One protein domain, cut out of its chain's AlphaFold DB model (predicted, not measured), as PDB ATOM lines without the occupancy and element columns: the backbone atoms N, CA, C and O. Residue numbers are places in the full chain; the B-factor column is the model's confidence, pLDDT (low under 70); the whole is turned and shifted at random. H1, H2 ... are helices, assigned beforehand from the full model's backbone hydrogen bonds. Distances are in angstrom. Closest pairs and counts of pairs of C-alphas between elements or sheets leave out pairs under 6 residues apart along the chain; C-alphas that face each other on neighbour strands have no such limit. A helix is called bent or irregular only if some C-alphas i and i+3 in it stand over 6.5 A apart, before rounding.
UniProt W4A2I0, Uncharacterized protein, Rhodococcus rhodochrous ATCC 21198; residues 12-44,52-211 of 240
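This is residues 12 to 44 and 52 to 211 of the 240 residues of an uncharacterized protein of Rhodococcus rhodochrous ATCC 21198 (UniProt W4A2I0). A long rod is built round the 51-residue helix H8, which runs along most of its length; H1 and H2 lie beside H8 and make a loose three-helix bundle with it, while H5, H6 and H7 pack on the first half of H8. H5 and H7 cross H8 steeply, and residues 104 to 109, of which 109 belongs to H5, stick out to one side. The printed part has 193 residues with eight named helices, H1 to H8 in order, and no named strand: all helix. It is only just loose, close to extended, with a radius of gyration of the C-alphas of 24.1 A and spans of 86 by 34 by 28 A.

H1, residues 12 to 42, touches H2, residues 53 to 85, opposite ways at a shallow tilt of 21 degrees; the closest C-alphas are those of Leu 29 and Ile 77, 5.9 A apart, and H2 takes part with residues 70 to 84 alone. H8, residues 160 to 210, is the hub, touching five helices. With residues 14 to 21 alone, H1 touches H8, the same way at 20 degrees, a shallow tilt, closest at C-alphas 18 and 179, 5.4 A. H2 touches H8, opposite ways at a shallow tilt of 8 degrees, closest at C-alphas 69 and 200, 4.1 A. H1, H2 and H8 form an up-and-down bundle, each running against the one before it. H3, residues 91 to 94, is close to H8 but not clearly touching, with C-alphas 91 and 174 at 7.1 A. H4, residues 96 to 103, is close to H5, residues 109 to 126, but not clearly touching, with C-alphas 103 and 110 at 5.7 A. H5 touches H8 opposite ways at a steep tilt of 50 degrees, closest at C-alphas 120 and 177, 6.4 A. H6, residues 128 to 131, only just touches H8, with 3 pairs of C-alphas within 8 A, closest at 131 and 172, 5.9 A. H7, residues 139 to 155, touches H8 opposite ways at a steep tilt of 47 degrees, closest at C-alphas 149 and 163, 5.4 A. The helix packing is part aligned, part crossed. Every O i to N i+4 pair is within hydrogen-bond range in H1, H4, H5 and H8, against 27 of 29 in H2 and 12 of 13 in H7; H3 and H6 are too short for such a pair.

H1 begins at C-alpha 12 (-13.114, -12.145, -117.209) and is 44.8 A long. H2, 44.9 A, has a kink of 33 degrees near residue 60 and is irregular, with C-alphas 54 and 57 8.6 A apart. H5 is 26.0 A and H7 24.9 A long. H8, 72.7 A, runs from C-alpha 160 (4.826, -5.482, -128.104) to C-alpha 210 (-64.963, -23.460, -118.598).

The C-alphas farthest apart, those of Asp 54 and Asn 158, are 88.0 A apart. Residues 45 to 51 are not printed, and C-alphas 44 and 52 are 16.5 A apart across the cut. Of the links that are printed whole, H6 to H7 is short, the others are tight and none is long. The mean pLDDT of the printed part is 89.7; residues 87 to 99 and 102 to 106 are under 70.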
ATOM      1  N   ASP A  12     -12.767 -10.754-117.513       89.75
ATOM      2  CA  ASP A  12     -13.114 -12.145-117.209       89.75
ATOM      3  C   ASP A  12     -14.383 -12.202-116.349       89.75
ATOM      4  O   ASP A  12     -15.244 -13.057-116.564       89.75
ATOM      5  N   SER A  13     -14.548 -11.239-115.434       92.00
ATOM      6  CA  SER A  13     -15.769 -11.081-114.633       92.00
ATOM      7  C   SER A  13     -16.987 -10.763-115.511       92.00
ATOM      8  O   SER A  13     -18.023 -11.425-115.403       92.00
ATOM      9  N   TYR A  14     -16.866  -9.818-116.452       92.62
ATOM     10  CA  TYR A  14     -17.950  -9.473-117.384       92.62
ATOM     11  C   TYR A  14     -18.310 -10.624-118.334       92.62
ATOM     12  O   TYR A  14     -19.496 -10.875-118.591       92.62
ATOM     13  N   ALA A  15     -17.312 -11.367-118.817       90.12
ATOM     14  CA  ALA A  15     -17.524 -12.557-119.635       90.12
ATOM     15  C   ALA A  15     -18.255 -13.659-118.846       90.12
ATOM     16  O   ALA A  15     -19.252 -14.203-119.327       90.12
ATOM     17  N   ALA A  16     -17.828 -13.931-117.608       92.56
ATOM     18  CA  ALA A  16     -18.480 -14.898-116.725       92.56
ATOM     19  C   ALA A  16     -19.929 -14.499-116.396       92.56
ATOM     20  O   ALA A  16     -20.835 -15.335-116.439       92.56
ATOM     21  N   ALA A  17     -20.178 -13.214-116.132       92.56
ATOM     22  CA  ALA A  17     -21.523 -12.698-115.894       92.56
ATOM     23  C   ALA A  17     -22.422 -12.845-117.134       92.56
ATOM     24  O   ALA A  17     -23.586 -13.235-117.019       92.56
ATOM     25  N   THR A  18     -21.881 -12.594-118.328       91.62
ATOM     26  CA  THR A  18     -22.600 -12.786-119.597       91.62
ATOM     27  C   THR A  18     -22.965 -14.256-119.817       91.62
ATOM     28  O   THR A  18     -24.099 -14.560-120.194       91.62
ATOM     29  N   GLU A  19     -22.051 -15.186-119.527       92.19
ATOM     30  CA  GLU A  19     -22.339 -16.622-119.631       92.19
ATOM     31  C   GLU A  19     -23.381 -17.076-118.599       92.19
ATOM     32  O   GLU A  19     -24.279 -17.853-118.927       92.19
ATOM     33  N   SER A  20     -23.345 -16.529-117.380       95.19
ATOM     34  CA  SER A  20     -24.372 -16.782-116.361       95.19
ATOM     35  C   SER A  20     -25.773 -16.378-116.846       95.19
ATOM     36  O   SER A  20     -26.714 -17.171-116.750       95.19
ATOM     37  N   LEU A  21     -25.910 -15.196-117.464       93.50
ATOM     38  CA  LEU A  21     -27.182 -14.731-118.034       93.50
ATOM     39  C   LEU A  21     -27.682 -15.642-119.165       93.50
ATOM     40  O   LEU A  21     -28.878 -15.931-119.260       93.50
ATOM     41  N   ARG A  22     -26.780 -16.144-120.011       91.81
ATOM     42  CA  ARG A  22     -27.130 -17.081-121.090       91.81
ATOM     43  C   ARG A  22     -27.563 -18.431-120.562       91.81
ATOM     44  O   ARG A  22     -28.550 -18.983-121.042       91.81
ATOM     45  N   SER A  23     -26.850 -18.946-119.569       95.69
ATOM     46  CA  SER A  23     -27.222 -20.178-118.882       95.69
ATOM     47  C   SER A  23     -28.623 -20.053-118.279       95.69
ATOM     48  O   SER A  23     -29.493 -20.873-118.572       95.69
ATOM     49  N   ALA A  24     -28.902 -18.960-117.560       95.94
ATOM     50  CA  ALA A  24     -30.236 -18.679-117.028       95.94
ATOM     51  C   ALA A  24     -31.307 -18.622-118.135       95.94
ATOM     52  O   ALA A  24     -32.376 -19.212-117.997       95.94
ATOM     53  N   THR A  25     -30.999 -17.979-119.264       94.94
ATOM     54  CA  THR A  25     -31.897 -17.887-120.428       94.94
ATOM     55  C   THR A  25     -32.217 -19.269-121.020       94.94
ATOM     56  O   THR A  25     -33.372 -19.547-121.340       94.94
ATOM     57  N   LYS A  26     -31.233 -20.177-121.113       95.81
ATOM     58  CA  LYS A  26     -31.447 -21.567-121.567       95.81
ATOM     59  C   LYS A  26     -32.382 -22.332-120.625       95.81
ATOM     60  O   LYS A  26     -33.283 -23.025-121.094       95.81
ATOM     61  N   TRP A  27     -32.214 -22.171-119.311       97.56
ATOM     62  CA  TRP A  27     -33.112 -22.783-118.327       97.56
ATOM     63  C   TRP A  27     -34.536 -22.225-118.405       97.56
ATOM     64  O   TRP A  27     -35.491 -22.994-118.333       97.56
ATOM     65  N   MET A  28     -34.697 -20.917-118.630       95.06
ATOM     66  CA  MET A  28     -36.015 -20.308-118.858       95.06
ATOM     67  C   MET A  28     -36.694 -20.864-120.115       95.06
ATOM     68  O   MET A  28     -37.888 -21.159-120.081       95.06
ATOM     69  N   LEU A  29     -35.938 -21.054-121.201       96.56
ATOM     70  CA  LEU A  29     -36.448 -21.663-122.431       96.56
ATOM     71  C   LEU A  29     -36.932 -23.097-122.185       96.56
ATOM     72  O   LEU A  29     -38.039 -23.448-122.591       96.56
ATOM     73  N   ALA A  30     -36.125 -23.907-121.495       97.75
ATOM     74  CA  ALA A  30     -36.474 -25.284-121.156       97.75
ATOM     75  C   ALA A  30     -37.729 -25.354-120.270       97.75
ATOM     76  O   ALA A  30     -38.626 -26.152-120.537       97.75
ATOM     77  N   ALA A  31     -37.834 -24.481-119.264       97.25
ATOM     78  CA  ALA A  31     -39.010 -24.398-118.401       97.25
ATOM     79  C   ALA A  31     -40.275 -24.009-119.185       97.25
ATOM     80  O   ALA A  31     -41.309 -24.660-119.042       97.25
ATOM     81  N   ALA A  32     -40.195 -22.998-120.057       96.56
ATOM     82  CA  ALA A  32     -41.320 -22.583-120.896       96.56
ATOM     83  C   ALA A  32     -41.772 -23.705-121.848       96.56
ATOM     84  O   ALA A  32     -42.969 -23.957-121.982       96.56
ATOM     85  N   ALA A  33     -40.824 -24.420-122.461       97.69
ATOM     86  CA  ALA A  33     -41.120 -25.585-123.292       97.69
ATOM     87  C   ALA A  33     -41.796 -26.710-122.489       97.69
ATOM     88  O   ALA A  33     -42.764 -27.297-122.965       97.69
ATOM     89  N   GLY A  34     -41.342 -26.963-121.257       97.81
ATOM     90  CA  GLY A  34     -41.960 -27.929-120.347       97.81
ATOM     91  C   GLY A  34     -43.411 -27.584-120.005       97.81
ATOM     92  O   GLY A  34     -44.277 -28.451-120.084       97.81
ATOM     93  N   VAL A  35     -43.704 -26.312-119.706       96.38
ATOM     94  CA  VAL A  35     -45.084 -25.840-119.481       96.38
ATOM     95  C   VAL A  35     -45.936 -26.023-120.737       96.38
ATOM     96  O   VAL A  35     -47.052 -26.524-120.647       96.38
ATOM     97  N   GLY A  36     -45.410 -25.678-121.915       96.38
ATOM     98  CA  GLY A  36     -46.105 -25.901-123.185       96.38
ATOM     99  C   GLY A  36     -46.435 -27.372-123.426       96.38
ATOM    100  O   GLY A  36     -47.573 -27.700-123.750       96.38
ATOM    101  N   ALA A  37     -45.469 -28.264-123.204       96.75
ATOM    102  CA  ALA A  37     -45.674 -29.704-123.320       96.75
ATOM    103  C   ALA A  37     -46.722 -30.216-122.321       96.75
ATOM    104  O   ALA A  37     -47.590 -30.997-122.703       96.75
ATOM    105  N   ALA A  38     -46.689 -29.742-121.071       95.19
ATOM    106  CA  ALA A  38     -47.672 -30.103-120.053       95.19
ATOM    107  C   ALA A  38     -49.088 -29.636-120.420       95.19
ATOM    108  O   ALA A  38     -50.032 -30.404-120.262       95.19
ATOM    109  N   LEU A  39     -49.245 -28.422-120.961       93.88
ATOM    110  CA  LEU A  39     -50.538 -27.932-121.449       93.88
ATOM    111  C   LEU A  39     -51.062 -28.793-122.604       93.88
ATOM    112  O   LEU A  39     -52.223 -29.184-122.591       93.88
ATOM    113  N   VAL A  40     -50.206 -29.131-123.572       93.31
ATOM    114  CA  VAL A  40     -50.573 -29.977-124.722       93.31
ATOM    115  C   VAL A  40     -50.919 -31.405-124.297       93.31
ATOM    116  O   VAL A  40     -51.859 -31.982-124.829       93.31
ATOM    117  N   ALA A  41     -50.201 -31.974-123.328       92.62
ATOM    118  CA  ALA A  41     -50.488 -33.310-122.810       92.62
ATOM    119  C   ALA A  41     -51.735 -33.341-121.908       92.62
ATOM    120  O   ALA A  41     -52.486 -34.313-121.927       92.62
ATOM    121  N   GLY A  42     -51.956 -32.284-121.119       88.75
ATOM    122  CA  GLY A  42     -53.099 -32.140-120.214       88.75
ATOM    123  C   GLY A  42     -54.399 -31.733-120.909       88.75
ATOM    124  O   GLY A  42     -55.464 -31.801-120.298       88.75
ATOM    125  N   LEU A  43     -54.331 -31.338-122.183       83.56
ATOM    126  CA  LEU A  43     -55.481 -31.131-123.055       83.56
ATOM    127  C   LEU A  43     -56.181 -32.469-123.309       83.56
ATOM    128  O   LEU A  43     -56.000 -33.120-124.337       83.56
ATOM    129  N   GLN A  44     -57.004 -32.882-122.352       76.25
ATOM    130  CA  GLN A  44     -57.922 -33.993-122.525       76.25
ATOM    131  C   GLN A  44     -58.971 -33.597-123.569       76.25
ATOM    132  O   GLN A  44     -60.013 -33.020-123.265       76.25
ATOM    133  N   THR A  52     -71.985 -29.726-126.408       83.44
ATOM    134  CA  THR A  52     -72.970 -29.553-127.477       83.44
ATOM    135  C   THR A  52     -72.978 -28.109-127.987       83.44
ATOM    136  O   THR A  52     -72.635 -27.166-127.267       83.44
ATOM    137  N   LEU A  53     -73.405 -27.918-129.241       85.31
ATOM    138  CA  LEU A  53     -73.508 -26.595-129.880       85.31
ATOM    139  C   LEU A  53     -74.419 -25.621-129.111       85.31
ATOM    140  O   LEU A  53     -74.247 -24.407-129.220       85.31
ATOM    141  N   ASP A  54     -75.315 -26.136-128.270       89.69
ATOM    142  CA  ASP A  54     -76.187 -25.340-127.402       89.69
ATOM    143  C   ASP A  54     -75.412 -24.554-126.327       89.69
ATOM    144  O   ASP A  54     -75.912 -23.568-125.788       89.69
ATOM    145  N   GLN A  55     -74.162 -24.940-126.035       91.25
ATOM    146  CA  GLN A  55     -73.266 -24.254-125.095       91.25
ATOM    147  C   GLN A  55     -72.149 -23.475-125.806       91.25
ATOM    148  O   GLN A  55     -71.045 -23.321-125.272       91.25
ATOM    149  N   TRP A  56     -72.429 -22.945-127.002       92.75
ATOM    150  CA  TRP A  56     -71.457 -22.215-127.822       92.75
ATOM    151  C   TRP A  56     -70.632 -21.146-127.072       92.75
ATOM    152  O   TRP A  56     -69.412 -21.137-127.239       92.75
ATOM    153  N   PRO A  57     -71.207 -20.285-126.198       93.94
ATOM    154  CA  PRO A  57     -70.418 -19.281-125.480       93.94
ATOM    155  C   PRO A  57     -69.350 -19.890-124.562       93.94
ATOM    156  O   PRO A  57     -68.254 -19.347-124.435       93.94
ATOM    157  N   ARG A  58     -69.652 -21.038-123.944       91.88
ATOM    158  CA  ARG A  58     -68.736 -21.753-123.048       91.88
ATOM    159  C   ARG A  58     -67.608 -22.414-123.831       91.88
ATOM    160  O   ARG A  58     -66.452 -22.300-123.435       91.88
ATOM    161  N   LEU A  59     -67.936 -23.034-124.966       92.00
ATOM    162  CA  LEU A  59     -66.947 -23.595-125.886       92.00
ATOM    163  C   LEU A  59     -66.009 -22.505-126.422       92.00
ATOM    164  O   LEU A  59     -64.792 -22.674-126.402       92.00
ATOM    165  N   ALA A  60     -66.562 -21.367-126.853       93.81
ATOM    166  CA  ALA A  60     -65.780 -20.234-127.332       93.81
ATOM    167  C   ALA A  60     -64.849 -19.682-126.241       93.81
ATOM    168  O   ALA A  60     -63.691 -19.376-126.526       93.81
ATOM    169  N   LEU A  61     -65.323 -19.605-124.991       94.62
ATOM    170  CA  LEU A  61     -64.500 -19.204-123.852       94.62
ATOM    171  C   LEU A  61     -63.359 -20.200-123.597       94.62
ATOM    172  O   LEU A  61     -62.221 -19.763-123.463       94.62
ATOM    173  N   ALA A  62     -63.650 -21.506-123.588       92.06
ATOM    174  CA  ALA A  62     -62.662 -22.566-123.385       92.06
ATOM    175  C   ALA A  62     -61.560 -22.528-124.452       92.06
ATOM    176  O   ALA A  62     -60.367 -22.477-124.152       92.06
ATOM    177  N   VAL A  63     -61.957 -22.504-125.725       92.81
ATOM    178  CA  VAL A  63     -61.016 -22.447-126.848       92.81
ATOM    179  C   VAL A  63     -60.231 -21.136-126.819       92.81
ATOM    180  O   VAL A  63     -59.012 -21.143-126.984       92.81
ATOM    181  N   GLY A  64     -60.897 -20.010-126.558       95.50
ATOM    182  CA  GLY A  64     -60.256 -18.700-126.472       95.50
ATOM    183  C   GLY A  64     -59.205 -18.626-125.363       95.50
ATOM    184  O   GLY A  64     -58.081 -18.192-125.614       95.50
ATOM    185  N   SER A  65     -59.528 -19.083-124.151       95.38
ATOM    186  CA  SER A  65     -58.599 -19.048-123.018       95.38
ATOM    187  C   SER A  65     -57.416 -20.000-123.205       95.38
ATOM    188  O   SER A  65     -56.283 -19.649-122.865       95.38
ATOM    189  N   LEU A  66     -57.649 -21.157-123.828       94.44
ATOM    190  CA  LEU A  66     -56.592 -22.081-124.214       94.44
ATOM    191  C   LEU A  66     -55.636 -21.459-125.239       94.44
ATOM    192  O   LEU A  66     -54.419 -21.533-125.070       94.44
ATOM    193  N   LEU A  67     -56.172 -20.821-126.284       96.06
ATOM    194  CA  LEU A  67     -55.363 -20.130-127.289       96.06
ATOM    195  C   LEU A  67     -54.535 -19.007-126.664       96.06
ATOM    196  O   LEU A  67     -53.368 -18.856-127.015       96.06
ATOM    197  N   VAL A  68     -55.093 -18.259-125.705       97.44
ATOM    198  CA  VAL A  68     -54.347 -17.244-124.945       97.44
ATOM    199  C   VAL A  68     -53.199 -17.877-124.156       97.44
ATOM    200  O   VAL A  68     -52.081 -17.361-124.202       97.44
ATOM    201  N   ALA A  69     -53.432 -19.007-123.481       96.69
ATOM    202  CA  ALA A  69     -52.383 -19.705-122.741       96.69
ATOM    203  C   ALA A  69     -51.266 -20.208-123.675       96.69
ATOM    204  O   ALA A  69     -50.086 -19.944-123.434       96.69
ATOM    205  N   LEU A  70     -51.621 -20.859-124.786       95.88
ATOM    206  CA  LEU A  70     -50.653 -21.350-125.771       95.88
ATOM    207  C   LEU A  70     -49.886 -20.210-126.452       95.88
ATOM    208  O   LEU A  70     -48.669 -20.305-126.615       95.88
ATOM    209  N   ALA A  71     -50.560 -19.112-126.801       97.56
ATOM    210  CA  ALA A  71     -49.916 -17.925-127.355       97.56
ATOM    211  C   ALA A  71     -48.938 -17.294-126.354       97.56
ATOM    212  O   ALA A  71     -47.846 -16.886-126.747       97.56
ATOM    213  N   GLY A  72     -49.286 -17.267-125.063       97.69
ATOM    214  CA  GLY A  72     -48.395 -16.826-123.990       97.69
ATOM    215  C   GLY A  72     -47.112 -17.656-123.926       97.69
ATOM    216  O   GLY A  72     -46.016 -17.095-123.973       97.69
ATOM    217  N   VAL A  73     -47.228 -18.989-123.910       97.81
ATOM    218  CA  VAL A  73     -46.061 -19.890-123.925       97.81
ATOM    219  C   VAL A  73     -45.242 -19.729-125.209       97.81
ATOM    220  O   VAL A  73     -44.021 -19.573-125.148       97.81
ATOM    221  N   GLY A  74     -45.895 -19.710-126.374       97.81
ATOM    222  CA  GLY A  74     -45.232 -19.518-127.664       97.81
ATOM    223  C   GLY A  74     -44.465 -18.196-127.729       97.81
ATOM    224  O   GLY A  74     -43.320 -18.161-128.182       97.81
ATOM    225  N   TYR A  75     -45.045 -17.120-127.193       97.88
ATOM    226  CA  TYR A  75     -44.382 -15.827-127.075       97.88
ATOM    227  C   TYR A  75     -43.156 -15.885-126.150       97.88
ATOM    228  O   TYR A  75     -42.104 -15.355-126.516       97.88
ATOM    229  N   MET A  76     -43.243 -16.554-124.992       97.38
ATOM    230  CA  MET A  76     -42.097 -16.741-124.084       97.38
ATOM    231  C   MET A  76     -40.943 -17.474-124.775       97.38
ATOM    232  O   MET A  76     -39.797 -17.022-124.697       97.38
ATOM    233  N   ILE A  77     -41.242 -18.567-125.484       97.06
ATOM    234  CA  ILE A  77     -40.254 -19.348-126.242       97.06
ATOM    235  C   ILE A  77     -39.619 -18.477-127.323       97.06
ATOM    236  O   ILE A  77     -38.396 -18.371-127.381       97.06
ATOM    237  N   TRP A  78     -40.436 -17.804-128.136       96.75
ATOM    238  CA  TRP A  78     -39.953 -16.952-129.218       96.75
ATOM    239  C   TRP A  78     -39.051 -15.820-128.713       96.75
ATOM    240  O   TRP A  78     -37.971 -15.610-129.261       96.75
ATOM    241  N   ARG A  79     -39.438 -15.115-127.640       95.06
ATOM    242  CA  ARG A  79     -38.624 -14.027-127.063       95.06
ATOM    243  C   ARG A  79     -37.314 -14.529-126.467       95.06
ATOM    244  O   ARG A  79     -36.287 -13.877-126.632       95.06
ATOM    245  N   THR A  80     -37.341 -15.684-125.808       94.31
ATOM    246  CA  THR A  80     -36.142 -16.288-125.215       94.31
ATOM    247  C   THR A  80     -35.187 -16.796-126.300       94.31
ATOM    248  O   THR A  80     -33.984 -16.558-126.226       94.31
ATOM    249  N   ALA A  81     -35.719 -17.420-127.354       93.88
ATOM    250  CA  ALA A  81     -34.948 -17.836-128.521       93.88
ATOM    251  C   ALA A  81     -34.337 -16.632-129.251       93.88
ATOM    252  O   ALA A  81     -33.152 -16.662-129.568       93.88
ATOM    253  N   ALA A  82     -35.102 -15.549-129.429       91.06
ATOM    254  CA  ALA A  82     -34.612 -14.317-130.045       91.06
ATOM    255  C   ALA A  82     -33.397 -13.739-129.298       91.06
ATOM    256  O   ALA A  82     -32.445 -13.297-129.940       91.06
ATOM    257  N   LEU A  83     -33.394 -13.797-127.958       90.56
ATOM    258  CA  LEU A  83     -32.253 -13.371-127.142       90.56
ATOM    259  C   LEU A  83     -31.020 -14.262-127.349       90.56
ATOM    260  O   LEU A  83     -29.901 -13.762-127.377       90.56
ATOM    261  N   LEU A  84     -31.213 -15.576-127.496       90.12
ATOM    262  CA  LEU A  84     -30.118 -16.521-127.747       90.12
ATOM    263  C   LEU A  84     -29.548 -16.402-129.167       90.12
ATOM    264  O   LEU A  84     -28.375 -16.710-129.369       90.12
ATOM    265  N   THR A  85     -30.360 -15.972-130.135       88.50
ATOM    266  CA  THR A  85     -29.931 -15.763-131.525       88.50
ATOM    267  C   THR A  85     -29.299 -14.398-131.781       88.50
ATOM    268  O   THR A  85     -28.723 -14.207-132.848       88.50
ATOM    269  N   ASP A  86     -29.422 -13.440-130.856       81.50
ATOM    270  CA  ASP A  86     -28.848 -12.106-131.041       81.50
ATOM    271  C   ASP A  86     -27.313 -12.203-130.988       81.50
ATOM    272  O   ASP A  86     -26.705 -12.521-129.962       81.50
ATOM    273  N   GLU A  87     -26.693 -12.014-132.151       68.62
ATOM    274  CA  GLU A  87     -25.270 -12.237-132.378       68.62
ATOM    275  C   GLU A  87     -24.423 -11.217-131.589       68.62
ATOM    276  O   GLU A  87     -24.805 -10.054-131.414       68.62
ATOM    277  N   TRP A  88     -23.262 -11.654-131.082       66.06
ATOM    278  CA  TRP A  88     -22.358 -10.824-130.275       66.06
ATOM    279  C   TRP A  88     -21.969  -9.530-131.011       66.06
ATOM    280  O   TRP A  88     -21.658  -9.559-132.205       66.06
ATOM    281  N   ILE A  89     -21.911  -8.393-130.299       62.25
ATOM    282  CA  ILE A  89     -21.331  -7.169-130.870       62.25
ATOM    283  C   ILE A  89     -19.849  -7.426-131.112       62.25
ATOM    284  O   ILE A  89     -19.083  -7.682-130.181       62.25
ATOM    285  N   THR A  90     -19.435  -7.320-132.370       62.06
ATOM    286  CA  THR A  90     -18.019  -7.294-132.735       62.06
ATOM    287  C   THR A  90     -17.497  -5.857-132.708       62.06
ATOM    288  O   THR A  90     -18.240  -4.911-132.965       62.06
ATOM    289  N   LEU A  91     -16.197  -5.679-132.445       59.19
ATOM    290  CA  LEU A  91     -15.499  -4.378-132.485       59.19
ATOM    291  C   LEU A  91     -15.781  -3.561-133.752       59.19
ATOM    292  O   LEU A  91     -15.818  -2.338-133.702       59.19
ATOM    293  N   ALA A  92     -15.995  -4.229-134.887       59.59
ATOM    294  CA  ALA A  92     -16.306  -3.571-136.152       59.59
ATOM    295  C   ALA A  92     -17.645  -2.810-136.118       59.59
ATOM    296  O   ALA A  92     -17.839  -1.874-136.886       59.59
ATOM    297  N   GLN A  93     -18.566  -3.185-135.223       60.06
ATOM    298  CA  GLN A  93     -19.855  -2.513-135.053       60.06
ATOM    299  C   GLN A  93     -19.789  -1.291-134.122       60.06
ATOM    300  O   GLN A  93     -20.752  -0.531-134.089       60.06
ATOM    301  N   LEU A  94     -18.684  -1.086-133.391       61.97
ATOM    302  CA  LEU A  94     -18.480   0.087-132.526       61.97
ATOM    303  C   LEU A  94     -18.029   1.342-133.290       61.97
ATOM    304  O   LEU A  94     -17.953   2.409-132.693       61.97
ATOM    305  N   ASN A  95     -17.760   1.260-134.597       68.94
ATOM    306  CA  ASN A  95     -17.512   2.458-135.396       68.94
ATOM    307  C   ASN A  95     -18.833   3.213-135.625       68.94
ATOM    308  O   ASN A  95     -19.549   2.945-136.593       68.94
ATOM    309  N   VAL A  96     -19.154   4.142-134.718       66.12
ATOM    310  CA  VAL A  96     -20.404   4.920-134.698       66.12
ATOM    311  C   VAL A  96     -20.664   5.608-136.040       66.12
ATOM    312  O   VAL A  96     -21.795   5.592-136.510       66.12
ATOM    313  N   ALA A  97     -19.631   6.105-136.726       66.31
ATOM    314  CA  ALA A  97     -19.791   6.799-138.005       66.31
ATOM    315  C   ALA A  97     -20.221   5.864-139.156       66.31
ATOM    316  O   ALA A  97     -21.129   6.185-139.924       66.31
ATOM    317  N   GLU A  98     -19.619   4.675-139.275       66.44
ATOM    318  CA  GLU A  98     -20.061   3.670-140.261       66.44
ATOM    319  C   GLU A  98     -21.422   3.074-139.893       66.44
ATOM    320  O   GLU A  98     -22.232   2.729-140.758       66.44
ATOM    321  N   PHE A  99     -21.678   2.965-138.594       67.25
ATOM    322  CA  PHE A  99     -22.914   2.452-138.040       67.25
ATOM    323  C   PHE A  99     -24.098   3.391-138.290       67.25
ATOM    324  O   PHE A  99     -25.147   2.953-138.765       67.25
ATOM    325  N   GLU A 100     -23.932   4.688-138.038       70.12
ATOM    326  CA  GLU A 100     -24.942   5.715-138.291       70.12
ATOM    327  C   GLU A 100     -25.337   5.763-139.763       70.12
ATOM    328  O   GLU A 100     -26.534   5.822-140.068       70.12
ATOM    329  N   ASN A 101     -24.358   5.623-140.661       71.38
ATOM    330  CA  ASN A 101     -24.593   5.603-142.102       71.38
ATOM    331  C   ASN A 101     -25.430   4.388-142.541       71.38
ATOM    332  O   ASN A 101     -26.307   4.514-143.393       71.38
ATOM    333  N   ARG A 102     -25.240   3.218-141.912       65.44
ATOM    334  CA  ARG A 102     -26.078   2.027-142.169       65.44
ATOM    335  C   ARG A 102     -27.476   2.130-141.562       65.44
ATOM    336  O   ARG A 102     -28.403   1.480-142.037       65.44
ATOM    337  N   ILE A 103     -27.640   2.919-140.503       65.75
ATOM    338  CA  ILE A 103     -28.884   2.984-139.724       65.75
ATOM    339  C   ILE A 103     -29.838   4.058-140.208       65.75
ATOM    340  O   ILE A 103     -31.044   3.905-140.030       65.75
ATOM    341  N   ASN A 104     -29.338   5.085-140.897       66.69
ATOM    342  CA  ASN A 104     -30.190   6.061-141.580       66.69
ATOM    343  C   ASN A 104     -31.108   5.441-142.654       66.69
ATOM    344  O   ASN A 104     -32.005   6.118-143.139       66.69
ATOM    345  N   ILE A 105     -30.934   4.159-142.989       68.75
ATOM    346  CA  ILE A 105     -31.718   3.447-144.004       68.75
ATOM    347  C   ILE A 105     -32.905   2.665-143.377       68.75
ATOM    348  O   ILE A 105     -33.749   2.143-144.098       68.75
ATOM    349  N   GLY A 106     -33.024   2.582-142.041       61.59
ATOM    350  CA  GLY A 106     -33.980   1.685-141.370       61.59
ATOM    351  C   GLY A 106     -35.026   2.348-140.461       61.59
ATOM    352  O   GLY A 106     -34.716   3.244-139.687       61.59
ATOM    353  N   ASN A 107     -36.254   1.817-140.512       73.31
ATOM    354  CA  ASN A 107     -37.426   2.083-139.653       73.31
ATOM    355  C   ASN A 107     -37.132   2.082-138.128       73.31
ATOM    356  O   ASN A 107     -36.060   1.670-137.697       73.31
ATOM    357  N   GLY A 108     -38.124   2.419-137.285       77.38
ATOM    358  CA  GLY A 108     -38.034   2.660-135.823       77.38
ATOM    359  C   GLY A 108     -37.174   1.737-134.927       77.38
ATOM    360  O   GLY A 108     -36.732   2.177-133.867       77.38
ATOM    361  N   ARG A 109     -36.823   0.513-135.350       78.56
ATOM    362  CA  ARG A 109     -35.796  -0.323-134.682       78.56
ATOM    363  C   ARG A 109     -34.415   0.347-134.651       78.56
ATOM    364  O   ARG A 109     -33.666   0.178-133.692       78.56
ATOM    365  N   ALA A 110     -34.094   1.124-135.684       79.94
ATOM    366  CA  ALA A 110     -32.898   1.954-135.777       79.94
ATOM    367  C   ALA A 110     -32.783   2.934-134.603       79.94
ATOM    368  O   ALA A 110     -31.730   3.041-133.973       79.94
ATOM    369  N   GLN A 111     -33.883   3.620-134.288       84.56
ATOM    370  CA  GLN A 111     -33.934   4.629-133.236       84.56
ATOM    371  C   GLN A 111     -33.749   4.007-131.849       84.56
ATOM    372  O   GLN A 111     -32.989   4.528-131.033       84.56
ATOM    373  N   GLU A 112     -34.380   2.859-131.593       84.56
ATOM    374  CA  GLU A 112     -34.200   2.149-130.325       84.56
ATOM    375  C   GLU A 112     -32.762   1.644-130.157       84.56
ATOM    376  O   GLU A 112     -32.167   1.808-129.089       84.56
ATOM    377  N   ARG A 113     -32.155   1.122-131.231       81.62
ATOM    378  CA  ARG A 113     -30.754   0.689-131.216       81.62
ATOM    379  C   ARG A 113     -29.789   1.849-130.960       81.62
ATOM    380  O   ARG A 113     -28.846   1.679-130.190       81.62
ATOM    381  N   ARG A 114     -30.044   3.032-131.538       83.88
ATOM    382  CA  ARG A 114     -29.273   4.256-131.244       83.88
ATOM    383  C   ARG A 114     -29.340   4.619-129.766       83.88
ATOM    384  O   ARG A 114     -28.301   4.876-129.176       83.88
ATOM    385  N   LYS A 115     -30.529   4.561-129.155       88.19
ATOM    386  CA  LYS A 115     -30.703   4.855-127.724       88.19
ATOM    387  C   LYS A 115     -29.921   3.890-126.830       88.19
ATOM    388  O   LYS A 115     -29.336   4.307-125.835       88.19
ATOM    389  N   ILE A 116     -29.901   2.602-127.176       86.12
ATOM    390  CA  ILE A 116     -29.114   1.602-126.441       86.12
ATOM    391  C   ILE A 116     -27.624   1.932-126.546       86.12
ATOM    392  O   ILE A 116     -26.938   1.975-125.532       86.12
ATOM    393  N   ILE A 117     -27.134   2.211-127.753       85.88
ATOM    394  CA  ILE A 117     -25.711   2.483-127.979       85.88
ATOM    395  C   ILE A 117     -25.273   3.781-127.319       85.88
ATOM    396  O   ILE A 117     -24.232   3.784-126.676       85.88
ATOM    397  N   SER A 118     -26.075   4.846-127.388       88.56
ATOM    398  CA  SER A 118     -25.760   6.097-126.696       88.56
ATOM    399  C   SER A 118     -25.694   5.908-125.181       88.56
ATOM    400  O   SER A 118     -24.843   6.504-124.537       88.56
ATOM    401  N   THR A 119     -26.558   5.052-124.620       91.62
ATOM    402  CA  THR A 119     -26.545   4.723-123.184       91.62
ATOM    403  C   THR A 119     -25.293   3.932-122.807       91.62
ATOM    404  O   THR A 119     -24.631   4.249-121.828       91.62
ATOM    405  N   VAL A 120     -24.921   2.924-123.605       90.31
ATOM    406  CA  VAL A 120     -23.676   2.170-123.375       90.31
ATOM    407  C   VAL A 120     -22.465   3.089-123.509       90.31
ATOM    408  O   VAL A 120     -21.529   2.980-122.731       90.31
ATOM    409  N   TYR A 121     -22.484   4.011-124.469       90.19
ATOM    410  CA  TYR A 121     -21.392   4.944-124.702       90.19
ATOM    411  C   TYR A 121     -21.203   5.941-123.550       90.19
ATOM    412  O   TYR A 121     -20.075   6.147-123.100       90.19
ATOM    413  N   SER A 122     -22.295   6.514-123.028       93.19
ATOM    414  CA  SER A 122     -22.219   7.377-121.844       93.19
ATOM    415  C   SER A 122     -21.676   6.608-120.642       93.19
ATOM    416  O   SER A 122     -20.750   7.075-119.994       93.19
ATOM    417  N   GLU A 123     -22.147   5.377-120.419       93.50
ATOM    418  CA  GLU A 123     -21.640   4.529-119.335       93.50
ATOM    419  C   GLU A 123     -20.151   4.193-119.512       93.50
ATOM    420  O   GLU A 123     -19.381   4.286-118.566       93.50
ATOM    421  N   LEU A 124     -19.700   3.856-120.724       93.25
ATOM    422  CA  LEU A 124     -18.277   3.617-121.006       93.25
ATOM    423  C   LEU A 124     -17.393   4.839-120.718       93.25
ATOM    424  O   LEU A 124     -16.209   4.681-120.415       93.25
ATOM    425  N   THR A 125     -17.953   6.039-120.843       93.50
ATOM    426  CA  THR A 125     -17.266   7.293-120.514       93.50
ATOM    427  C   THR A 125     -17.241   7.511-119.001       93.50
ATOM    428  O   THR A 125     -16.199   7.863-118.453       93.50
ATOM    429  N   ASP A 126     -18.346   7.217-118.311       95.38
ATOM    430  CA  ASP A 126     -18.448   7.315-116.850       95.38
ATOM    431  C   ASP A 126     -17.518   6.317-116.132       95.38
ATOM    432  O   ASP A 126     -16.933   6.640-115.101       95.38
ATOM    433  N   TYR A 127     -17.329   5.118-116.695       94.81
ATOM    434  CA  TYR A 127     -16.449   4.066-116.162       94.81
ATOM    435  C   TYR A 127     -15.047   4.054-116.799       94.81
ATOM    436  O   TYR A 127     -14.346   3.039-116.745       94.81
ATOM    437  N   ARG A 128     -14.612   5.162-117.416       95.25
ATOM    438  CA  ARG A 128     -13.331   5.221-118.143       95.25
ATOM    439  C   ARG A 128     -12.127   4.818-117.288       95.25
ATOM    440  O   ARG A 128     -11.288   4.047-117.753       95.25
ATOM    441  N   ASP A 129     -12.087   5.281-116.036       94.81
ATOM    442  CA  ASP A 129     -10.946   5.099-115.136       94.81
ATOM    443  C   ASP A 129     -10.745   3.609-114.801       94.81
ATOM    444  O   ASP A 129      -9.618   3.147-114.646       94.81
ATOM    445  N   GLU A 130     -11.836   2.835-114.766       91.94
ATOM    446  CA  GLU A 130     -11.815   1.386-114.539       91.94
ATOM    447  C   GLU A 130     -11.483   0.600-115.817       91.94
ATOM    448  O   GLU A 130     -10.772  -0.406-115.774       91.94
ATOM    449  N   LEU A 131     -12.011   1.030-116.968       94.25
ATOM    450  CA  LEU A 131     -11.961   0.240-118.199       94.25
ATOM    451  C   LEU A 131     -10.667   0.431-118.998       94.25
ATOM    452  O   LEU A 131     -10.123  -0.547-119.522       94.25
ATOM    453  N   TYR A 132     -10.195   1.672-119.121       94.50
ATOM    454  CA  TYR A 132      -9.024   2.020-119.932       94.50
ATOM    455  C   TYR A 132      -8.099   3.069-119.301       94.50
ATOM    456  O   TYR A 132      -7.007   3.277-119.834       94.50
ATOM    457  N   GLY A 133      -8.462   3.663-118.159       94.12
ATOM    458  CA  GLY A 133      -7.614   4.601-117.420       94.12
ATOM    459  C   GLY A 133      -7.119   5.752-118.300       94.12
ATOM    460  O   GLY A 133      -7.840   6.244-119.163       94.12
ATOM    461  N   ASP A 134      -5.844   6.111-118.154       96.44
ATOM    462  CA  ASP A 134      -5.219   7.212-118.905       96.44
ATOM    463  C   ASP A 134      -4.839   6.849-120.356       96.44
ATOM    464  O   ASP A 134      -4.173   7.620-121.053       96.44
ATOM    465  N   LEU A 135      -5.206   5.657-120.847       96.25
ATOM    466  CA  LEU A 135      -4.818   5.220-122.194       96.25
ATOM    467  C   LEU A 135      -5.536   6.004-123.295       96.25
ATOM    468  O   LEU A 135      -5.005   6.101-124.406       96.25
ATOM    469  N   ALA A 136      -6.725   6.537-123.017       96.25
ATOM    470  CA  ALA A 136      -7.552   7.307-123.942       96.25
ATOM    471  C   ALA A 136      -8.579   8.153-123.172       96.25
ATOM    472  O   ALA A 136      -8.984   7.778-122.079       96.25
ATOM    473  N   GLU A 137      -9.042   9.254-123.758       95.00
ATOM    474  CA  GLU A 137     -10.119  10.089-123.211       95.00
ATOM    475  C   GLU A 137     -11.511   9.565-123.593       95.00
ATOM    476  O   GLU A 137     -12.500   9.894-122.939       95.00
ATOM    477  N   SER A 138     -11.592   8.747-124.649       93.06
ATOM    478  CA  SER A 138     -12.834   8.171-125.173       93.06
ATOM    479  C   SER A 138     -12.627   6.777-125.793       93.06
ATOM    480  O   SER A 138     -11.510   6.433-126.208       93.06
ATOM    481  N   PRO A 139     -13.695   5.962-125.931       91.56
ATOM    482  CA  PRO A 139     -13.632   4.669-126.618       91.56
ATOM    483  C   PRO A 139     -13.157   4.747-128.084       91.56
ATOM    484  O   PRO A 139     -12.454   3.850-128.557       91.56
ATOM    485  N   GLU A 140     -13.498   5.809-128.816       91.44
ATOM    486  CA  GLU A 140     -13.067   6.042-130.201       91.44
ATOM    487  C   GLU A 140     -11.572   6.305-130.274       91.44
ATOM    488  O   GLU A 140     -10.888   5.766-131.148       91.44
ATOM    489  N   GLU A 141     -11.050   7.115-129.352       94.06
ATOM    490  CA  GLU A 141      -9.620   7.379-129.276       94.06
ATOM    491  C   GLU A 141      -8.855   6.095-128.937       94.06
ATOM    492  O   GLU A 141      -7.846   5.799-129.582       94.06
ATOM    493  N   LEU A 142      -9.367   5.278-128.006       94.62
ATOM    494  CA  LEU A 142      -8.795   3.967-127.693       94.62
ATOM    495  C   LEU A 142      -8.732   3.074-128.940       94.62
ATOM    496  O   LEU A 142      -7.698   2.462-129.221       94.62
ATOM    497  N   TYR A 143      -9.812   3.027-129.725       91.81
ATOM    498  CA  TYR A 143      -9.848   2.284-130.983       91.81
ATOM    499  C   TYR A 143      -8.856   2.839-132.018       91.81
ATOM    500  O   TYR A 143      -8.145   2.072-132.676       91.81
ATOM    501  N   GLY A 144      -8.753   4.166-132.131       93.19
ATOM    502  CA  GLY A 144      -7.782   4.847-132.984       93.19
ATOM    503  C   GLY A 144      -6.339   4.492-132.617       93.19
ATOM    504  O   GLY A 144      -5.572   4.060-133.483       93.19
ATOM    505  N   LYS A 145      -5.992   4.582-131.328       94.94
ATOM    506  CA  LYS A 145      -4.684   4.194-130.780       94.94
ATOM    507  C   LYS A 145      -4.391   2.716-131.016       94.94
ATOM    508  O   LYS A 145      -3.298   2.375-131.464       94.94
ATOM    509  N   LEU A 146      -5.368   1.831-130.810       94.12
ATOM    510  CA  LEU A 146      -5.224   0.401-131.089       94.12
ATOM    511  C   LEU A 146      -4.955   0.132-132.580       94.12
ATOM    512  O   LEU A 146      -4.085  -0.672-132.919       94.12
ATOM    513  N   LYS A 147      -5.672   0.807-133.484       93.38
ATOM    514  CA  LYS A 147      -5.467   0.689-134.936       93.38
ATOM    515  C   LYS A 147      -4.062   1.140-135.339       93.38
ATOM    516  O   LYS A 147      -3.402   0.439-136.107       93.38
ATOM    517  N   GLN A 148      -3.595   2.263-134.795       94.38
ATOM    518  CA  GLN A 148      -2.240   2.774-135.022       94.38
ATOM    519  C   GLN A 148      -1.174   1.817-134.472       94.38
ATOM    520  O   GLN A 148      -0.246   1.462-135.195       94.38
ATOM    521  N   ALA A 149      -1.343   1.320-133.243       93.94
ATOM    522  CA  ALA A 149      -0.429   0.361-132.628       93.94
ATOM    523  C   ALA A 149      -0.348  -0.952-133.425       93.94
ATOM    524  O   ALA A 149       0.737  -1.495-133.629       93.94
ATOM    525  N   ASN A 150      -1.479  -1.442-133.942       91.38
ATOM    526  CA  ASN A 150      -1.512  -2.619-134.809       91.38
ATOM    527  C   ASN A 150      -0.836  -2.372-136.165       91.38
ATOM    528  O   ASN A 150      -0.202  -3.284-136.694       91.38
ATOM    529  N   ALA A 151      -0.953  -1.169-136.734       92.69
ATOM    530  CA  ALA A 151      -0.236  -0.801-137.953       92.69
ATOM    531  C   ALA A 151       1.282  -0.731-137.711       92.69
ATOM    532  O   ALA A 151       2.044  -1.330-138.466       92.69
ATOM    533  N   ALA A 152       1.712  -0.095-136.616       92.94
ATOM    534  CA  ALA A 152       3.118  -0.003-136.225       92.94
ATOM    535  C   ALA A 152       3.736  -1.380-135.937       92.94
ATOM    536  O   ALA A 152       4.849  -1.660-136.379       92.94
ATOM    537  N   ALA A 153       2.993  -2.285-135.289       90.81
ATOM    538  CA  ALA A 153       3.442  -3.651-135.015       90.81
ATOM    539  C   ALA A 153       3.723  -4.473-136.286       90.81
ATOM    540  O   ALA A 153       4.531  -5.398-136.246       90.81
ATOM    541  N   ARG A 154       3.094  -4.136-137.423       90.69
ATOM    542  CA  ARG A 154       3.391  -4.773-138.721       90.69
ATOM    543  C   ARG A 154       4.731  -4.321-139.292       90.69
ATOM    544  O   ARG A 154       5.374  -5.088-139.997       90.69
ATOM    545  N   THR A 155       5.136  -3.086-139.006       94.75
ATOM    546  CA  THR A 155       6.404  -2.512-139.479       94.75
ATOM    547  C   THR A 155       7.556  -2.725-138.499       94.75
ATOM    548  O   THR A 155       8.704  -2.814-138.914       94.75
ATOM    549  N   MET A 156       7.261  -2.811-137.199       89.81
ATOM    550  CA  MET A 156       8.237  -2.881-136.111       89.81
ATOM    551  C   MET A 156       7.882  -4.040-135.160       89.81
ATOM    552  O   MET A 156       6.984  -3.891-134.323       89.81
ATOM    553  N   PRO A 157       8.595  -5.181-135.227       83.44
ATOM    554  CA  PRO A 157       8.301  -6.373-134.421       83.44
ATOM    555  C   PRO A 157       8.334  -6.148-132.897       83.44
ATOM    556  O   PRO A 157       7.653  -6.849-132.155       83.44
ATOM    557  N   ASN A 158       9.070  -5.135-132.421       83.50
ATOM    558  CA  ASN A 158       9.283  -4.869-130.991       83.50
ATOM    559  C   ASN A 158       8.244  -3.927-130.346       83.50
ATOM    560  O   ASN A 158       8.406  -3.534-129.195       83.50
ATOM    561  N   SER A 159       7.144  -3.602-131.033       80.12
ATOM    562  CA  SER A 159       6.050  -2.742-130.519       80.12
ATOM    563  C   SER A 159       5.219  -3.368-129.374       80.12
ATOM    564  O   SER A 159       4.159  -2.852-129.012       80.12
ATOM    565  N   GLY A 160       5.644  -4.522-128.851       81.44
ATOM    566  CA  GLY A 160       4.826  -5.482-128.104       81.44
ATOM    567  C   GLY A 160       4.085  -4.928-126.880       81.44
ATOM    568  O   GLY A 160       2.863  -5.068-126.835       81.44
ATOM    569  N   PRO A 161       4.759  -4.289-125.901       89.88
ATOM    570  CA  PRO A 161       4.131  -3.970-124.617       89.88
ATOM    571  C   PRO A 161       2.984  -2.957-124.719       89.88
ATOM    572  O   PRO A 161       1.886  -3.223-124.240       89.88
ATOM    573  N   ALA A 162       3.192  -1.826-125.403       89.00
ATOM    574  CA  ALA A 162       2.165  -0.790-125.543       89.00
ATOM    575  C   ALA A 162       0.954  -1.282-126.355       89.00
ATOM    576  O   ALA A 162      -0.198  -1.037-125.989       89.00
ATOM    577  N   ALA A 163       1.204  -2.037-127.433       91.56
ATOM    578  CA  ALA A 163       0.142  -2.636-128.231       91.56
ATOM    579  C   ALA A 163      -0.653  -3.688-127.441       91.56
ATOM    580  O   ALA A 163      -1.852  -3.840-127.674       91.56
ATOM    581  N   GLN A 164      -0.012  -4.410-126.516       92.94
ATOM    582  CA  GLN A 164      -0.687  -5.366-125.643       92.94
ATOM    583  C   GLN A 164      -1.580  -4.657-124.618       92.94
ATOM    584  O   GLN A 164      -2.727  -5.060-124.436       92.94
ATOM    585  N   THR A 165      -1.106  -3.569-124.008       93.19
ATOM    586  CA  THR A 165      -1.900  -2.773-123.059       93.19
ATOM    587  C   THR A 165      -3.165  -2.209-123.711       93.19
ATOM    588  O   THR A 165      -4.258  -2.369-123.171       93.19
ATOM    589  N   LEU A 166      -3.051  -1.643-124.919       95.25
ATOM    590  CA  LEU A 166      -4.206  -1.150-125.683       95.25
ATOM    591  C   LEU A 166      -5.188  -2.271-126.055       95.25
ATOM    592  O   LEU A 166      -6.399  -2.063-126.013       95.25
ATOM    593  N   ARG A 167      -4.692  -3.470-126.396       93.56
ATOM    594  CA  ARG A 167      -5.546  -4.641-126.667       93.56
ATOM    595  C   ARG A 167      -6.309  -5.087-125.428       93.56
ATOM    596  O   ARG A 167      -7.495  -5.376-125.543       93.56
ATOM    597  N   ASN A 168      -5.653  -5.124-124.271       93.62
ATOM    598  CA  ASN A 168      -6.290  -5.502-123.011       93.62
ATOM    599  C   ASN A 168      -7.382  -4.491-122.624       93.62
ATOM    600  O   ASN A 168      -8.495  -4.891-122.296       93.62
ATOM    601  N   ALA A 169      -7.106  -3.189-122.745       94.31
ATOM    602  CA  ALA A 169      -8.094  -2.138-122.490       94.31
ATOM    603  C   ALA A 169      -9.285  -2.212-123.461       94.31
ATOM    604  O   ALA A 169     -10.441  -2.180-123.044       94.31
ATOM    605  N   ALA A 170      -9.023  -2.400-124.759       93.56
ATOM    606  CA  ALA A 170     -10.086  -2.596-125.740       93.56
ATOM    607  C   ALA A 170     -10.916  -3.853-125.434       93.56
ATOM    608  O   ALA A 170     -12.140  -3.815-125.521       93.56
ATOM    609  N   TYR A 171     -10.269  -4.948-125.026       93.00
ATOM    610  CA  TYR A 171     -10.945  -6.170-124.594       93.00
ATOM    611  C   TYR A 171     -11.872  -5.925-123.396       93.00
ATOM    612  O   TYR A 171     -13.029  -6.344-123.442       93.00
ATOM    613  N   ASN A 172     -11.423  -5.174-122.384       93.44
ATOM    614  CA  ASN A 172     -12.251  -4.778-121.240       93.44
ATOM    615  C   ASN A 172     -13.493  -3.988-121.674       93.44
ATOM    616  O   ASN A 172     -14.608  -4.341-121.287       93.44
ATOM    617  N   VAL A 173     -13.319  -2.973-122.526       93.56
ATOM    618  CA  VAL A 173     -14.418  -2.146-123.052       93.56
ATOM    619  C   VAL A 173     -15.449  -2.991-123.807       93.56
ATOM    620  O   VAL A 173     -16.651  -2.835-123.596       93.56
ATOM    621  N   ILE A 174     -15.003  -3.925-124.653       91.94
ATOM    622  CA  ILE A 174     -15.902  -4.809-125.418       91.94
ATOM    623  C   ILE A 174     -16.677  -5.737-124.490       91.94
ATOM    624  O   ILE A 174     -17.883  -5.911-124.667       91.94
ATOM    625  N   GLN A 175     -16.000  -6.355-123.519       92.44
ATOM    626  CA  GLN A 175     -16.650  -7.278-122.591       92.44
ATOM    627  C   GLN A 175     -17.669  -6.551-121.713       92.44
ATOM    628  O   GLN A 175     -18.788  -7.039-121.549       92.44
ATOM    629  N   TYR A 176     -17.337  -5.347-121.241       93.81
ATOM    630  CA  TYR A 176     -18.276  -4.489-120.525       93.81
ATOM    631  C   TYR A 176     -19.494  -4.129-121.388       93.81
ATOM    632  O   TYR A 176     -20.637  -4.319-120.965       93.81
ATOM    633  N   ALA A 177     -19.273  -3.668-122.624       91.50
ATOM    634  CA  ALA A 177     -20.348  -3.289-123.538       91.50
ATOM    635  C   ALA A 177     -21.281  -4.471-123.858       91.50
ATOM    636  O   ALA A 177     -22.508  -4.322-123.840       91.50
ATOM    637  N   ASN A 178     -20.715  -5.660-124.098       89.88
ATOM    638  CA  ASN A 178     -21.483  -6.888-124.306       89.88
ATOM    639  C   ASN A 178     -22.302  -7.253-123.065       89.88
ATOM    640  O   ASN A 178     -23.507  -7.480-123.184       89.88
ATOM    641  N   TYR A 179     -21.689  -7.227-121.880       93.38
ATOM    642  CA  TYR A 179     -22.381  -7.491-120.622       93.38
ATOM    643  C   TYR A 179     -23.561  -6.532-120.403       93.38
ATOM    644  O   TYR A 179     -24.679  -6.982-120.135       93.38
ATOM    645  N   ARG A 180     -23.358  -5.217-120.567       93.31
ATOM    646  CA  ARG A 180     -24.420  -4.210-120.397       93.31
ATOM    647  C   ARG A 180     -25.561  -4.414-121.385       93.31
ATOM    648  O   ARG A 180     -26.723  -4.399-120.974       93.31
ATOM    649  N   ARG A 181     -25.256  -4.675-122.662       89.94
ATOM    650  CA  ARG A 181     -26.285  -4.990-123.664       89.94
ATOM    651  C   ARG A 181     -27.073  -6.237-123.276       89.94
ATOM    652  O   ARG A 181     -28.300  -6.181-123.243       89.94
ATOM    653  N   THR A 182     -26.395  -7.341-122.954       90.69
ATOM    654  CA  THR A 182     -27.063  -8.589-122.560       90.69
ATOM    655  C   THR A 182     -27.926  -8.389-121.318       90.69
ATOM    656  O   THR A 182     -29.057  -8.866-121.284       90.69
ATOM    657  N   ARG A 183     -27.449  -7.632-120.324       94.06
ATOM    658  CA  ARG A 183     -28.217  -7.310-119.117       94.06
ATOM    659  C   ARG A 183     -29.486  -6.514-119.427       94.06
ATOM    660  O   ARG A 183     -30.553  -6.882-118.948       94.06
ATOM    661  N   MET A 184     -29.398  -5.471-120.255       92.38
ATOM    662  CA  MET A 184     -30.572  -4.678-120.646       92.38
ATOM    663  C   MET A 184     -31.618  -5.511-121.393       92.38
ATOM    664  O   MET A 184     -32.815  -5.390-121.118       92.38
ATOM    665  N   GLU A 185     -31.185  -6.361-122.324       91.00
ATOM    666  CA  GLU A 185     -32.094  -7.260-123.039       91.00
ATOM    667  C   GLU A 185     -32.703  -8.310-122.103       91.00
ATOM    668  O   GLU A 185     -33.902  -8.587-122.181       91.00
ATOM    669  N   PHE A 186     -31.932  -8.822-121.143       94.00
ATOM    670  CA  PHE A 186     -32.437  -9.732-120.120       94.00
ATOM    671  C   PHE A 186     -33.491  -9.070-119.216       94.00
ATOM    672  O   PHE A 186     -34.529  -9.669-118.936       94.00
ATOM    673  N   ASP A 187     -33.304  -7.810-118.816       95.25
ATOM    674  CA  ASP A 187     -34.286  -7.065-118.014       95.25
ATOM    675  C   ASP A 187     -35.594  -6.801-118.779       95.25
ATOM    676  O   ASP A 187     -36.689  -6.764-118.200       95.25
ATOM    677  N   ARG A 188     -35.507  -6.612-120.100       93.12
ATOM    678  CA  ARG A 188     -36.681  -6.523-120.983       93.12
ATOM    679  C   ARG A 188     -37.354  -7.882-121.133       93.12
ATOM    680  O   ARG A 188     -38.581  -7.958-121.025       93.12
ATOM    681  N   LEU A 189     -36.568  -8.942-121.326       93.81
ATOM    682  CA  LEU A 189     -37.055 -10.315-121.395       93.81
ATOM    683  C   LEU A 189     -37.823 -10.658-120.118       93.81
ATOM    684  O   LEU A 189     -38.994 -11.012-120.213       93.81
ATOM    685  N   ARG A 190     -37.237 -10.444-118.936       96.19
ATOM    686  CA  ARG A 190     -37.865 -10.726-117.636       96.19
ATOM    687  C   ARG A 190     -39.232 -10.060-117.488       96.19
ATOM    688  O   ARG A 190     -40.183 -10.714-117.068       96.19
ATOM    689  N   ARG A 191     -39.355  -8.782-117.864       96.81
ATOM    690  CA  ARG A 191     -40.649  -8.077-117.856       96.81
ATOM    691  C   ARG A 191     -41.644  -8.709-118.824       96.81
ATOM    692  O   ARG A 191     -42.780  -8.965-118.444       96.81
ATOM    693  N   SER A 192     -41.215  -9.016-120.048       95.31
ATOM    694  CA  SER A 192     -42.086  -9.658-121.039       95.31
ATOM    695  C   SER A 192     -42.535 -11.067-120.623       95.31
ATOM    696  O   SER A 192     -43.703 -11.406-120.796       95.31
ATOM    697  N   LEU A 193     -41.651 -11.852-119.995       94.62
ATOM    698  CA  LEU A 193     -41.967 -13.176-119.461       94.62
ATOM    699  C   LEU A 193     -42.949 -13.088-118.292       94.62
ATOM    700  O   LEU A 193     -43.831 -13.934-118.198       94.62
ATOM    701  N   ALA A 194     -42.844 -12.067-117.436       96.69
ATOM    702  CA  ALA A 194     -43.796 -11.856-116.348       96.69
ATOM    703  C   ALA A 194     -45.216 -11.611-116.885       96.69
ATOM    704  O   ALA A 194     -46.154 -12.279-116.452       96.69
ATOM    705  N   TYR A 195     -45.376 -10.729-117.879       97.25
ATOM    706  CA  TYR A 195     -46.682 -10.491-118.506       97.25
ATOM    707  C   TYR A 195     -47.227 -11.732-119.217       97.25
ATOM    708  O   TYR A 195     -48.398 -12.071-119.054       97.25
ATOM    709  N   ALA A 196     -46.378 -12.440-119.965       96.69
ATOM    710  CA  ALA A 196     -46.778 -13.671-120.635       96.69
ATOM    711  C   ALA A 196     -47.182 -14.760-119.629       96.69
ATOM    712  O   ALA A 196     -48.184 -15.434-119.833       96.69
ATOM    713  N   SER A 197     -46.473 -14.873-118.502       96.94
ATOM    714  CA  SER A 197     -46.806 -15.820-117.430       96.94
ATOM    715  C   SER A 197     -48.173 -15.521-116.814       96.94
ATOM    716  O   SER A 197     -48.962 -16.439-116.608       96.94
ATOM    717  N   VAL A 198     -48.496 -14.243-116.581       97.88
ATOM    718  CA  VAL A 198     -49.837 -13.835-116.123       97.88
ATOM    719  C   VAL A 198     -50.906 -14.254-117.137       97.88
ATOM    720  O   VAL A 198     -51.921 -14.824-116.742       97.88
ATOM    721  N   ALA A 199     -50.668 -14.046-118.436       97.00
ATOM    722  CA  ALA A 199     -51.593 -14.476-119.484       97.00
ATOM    723  C   ALA A 199     -51.779 -16.005-119.518       97.00
ATOM    724  O   ALA A 199     -52.908 -16.474-119.643       97.00
ATOM    725  N   VAL A 200     -50.702 -16.782-119.341       97.69
ATOM    726  CA  VAL A 200     -50.758 -18.253-119.259       97.69
ATOM    727  C   VAL A 200     -51.591 -18.709-118.064       97.69
ATOM    728  O   VAL A 200     -52.455 -19.569-118.226       97.69
ATOM    729  N   VAL A 201     -51.379 -18.117-116.883       97.38
ATOM    730  CA  VAL A 201     -52.135 -18.458-115.668       97.38
ATOM    731  C   VAL A 201     -53.615 -18.130-115.844       97.38
ATOM    732  O   VAL A 201     -54.455 -18.998-115.626       97.38
ATOM    733  N   ILE A 202     -53.942 -16.914-116.294       97.62
ATOM    734  CA  ILE A 202     -55.333 -16.500-116.524       97.62
ATOM    735  C   ILE A 202     -55.997 -17.405-117.568       97.62
ATOM    736  O   ILE A 202     -57.098 -17.897-117.331       97.62
ATOM    737  N   GLY A 203     -55.326 -17.671-118.692       96.19
ATOM    738  CA  GLY A 203     -55.839 -18.545-119.748       96.19
ATOM    739  C   GLY A 203     -56.101 -19.970-119.256       96.19
ATOM    740  O   GLY A 203     -57.171 -20.521-119.504       96.19
ATOM    741  N   THR A 204     -55.173 -20.532-118.479       95.31
ATOM    742  CA  THR A 204     -55.310 -21.875-117.892       95.31
ATOM    743  C   THR A 204     -56.455 -21.946-116.880       95.31
ATOM    744  O   THR A 204     -57.252 -22.879-116.923       95.31
ATOM    745  N   VAL A 205     -56.584 -20.953-115.993       96.00
ATOM    746  CA  VAL A 205     -57.663 -20.910-114.992       96.00
ATOM    747  C   VAL A 205     -59.028 -20.755-115.663       96.00
ATOM    748  O   VAL A 205     -59.952 -21.494-115.339       96.00
ATOM    749  N   LEU A 206     -59.157 -19.838-116.627       95.75
ATOM    750  CA  LEU A 206     -60.401 -19.664-117.382       95.75
ATOM    751  C   LEU A 206     -60.759 -20.920-118.183       95.75
ATOM    752  O   LEU A 206     -61.930 -21.283-118.239       95.75
ATOM    753  N   PHE A 207     -59.758 -21.607-118.746       93.31
ATOM    754  CA  PHE A 207     -59.964 -22.891-119.413       93.31
ATOM    755  C   PHE A 207     -60.519 -23.928-118.433       93.31
ATOM    756  O   PHE A 207     -61.574 -24.497-118.694       93.31
ATOM    757  N   ALA A 208     -59.889 -24.109-117.272       91.69
ATOM    758  CA  ALA A 208     -60.348 -25.063-116.265       91.69
ATOM    759  C   ALA A 208     -61.778 -24.764-115.780       91.69
ATOM    760  O   ALA A 208     -62.610 -25.664-115.729       91.69
ATOM    761  N   LEU A 209     -62.100 -23.495-115.503       92.62
ATOM    762  CA  LEU A 209     -63.449 -23.078-115.091       92.62
ATOM    763  C   LEU A 209     -64.499 -23.253-116.197       92.62
ATOM    764  O   LEU A 209     -65.690 -23.387-115.918       92.62
ATOM    765  N   SER A 210     -64.073 -23.245-117.460       91.31
ATOM    766  CA  SER A 210     -64.963 -23.460-118.598       91.31
ATOM    767  C   SER A 210     -65.291 -24.932-118.841       91.31
ATOM    768  O   SER A 210     -66.232 -25.209-119.579       91.31
ATOM    769  N   LEU A 211     -64.593 -25.881-118.212       89.75
ATOM    770  CA  LEU A 211     -64.911 -27.301-118.351       89.75
ATOM    771  C   LEU A 211     -66.129 -27.667-117.487       89.75
ATOM    772  O   LEU A 211     -66.297 -27.105-116.399       89.75
TER     773      LEU A 211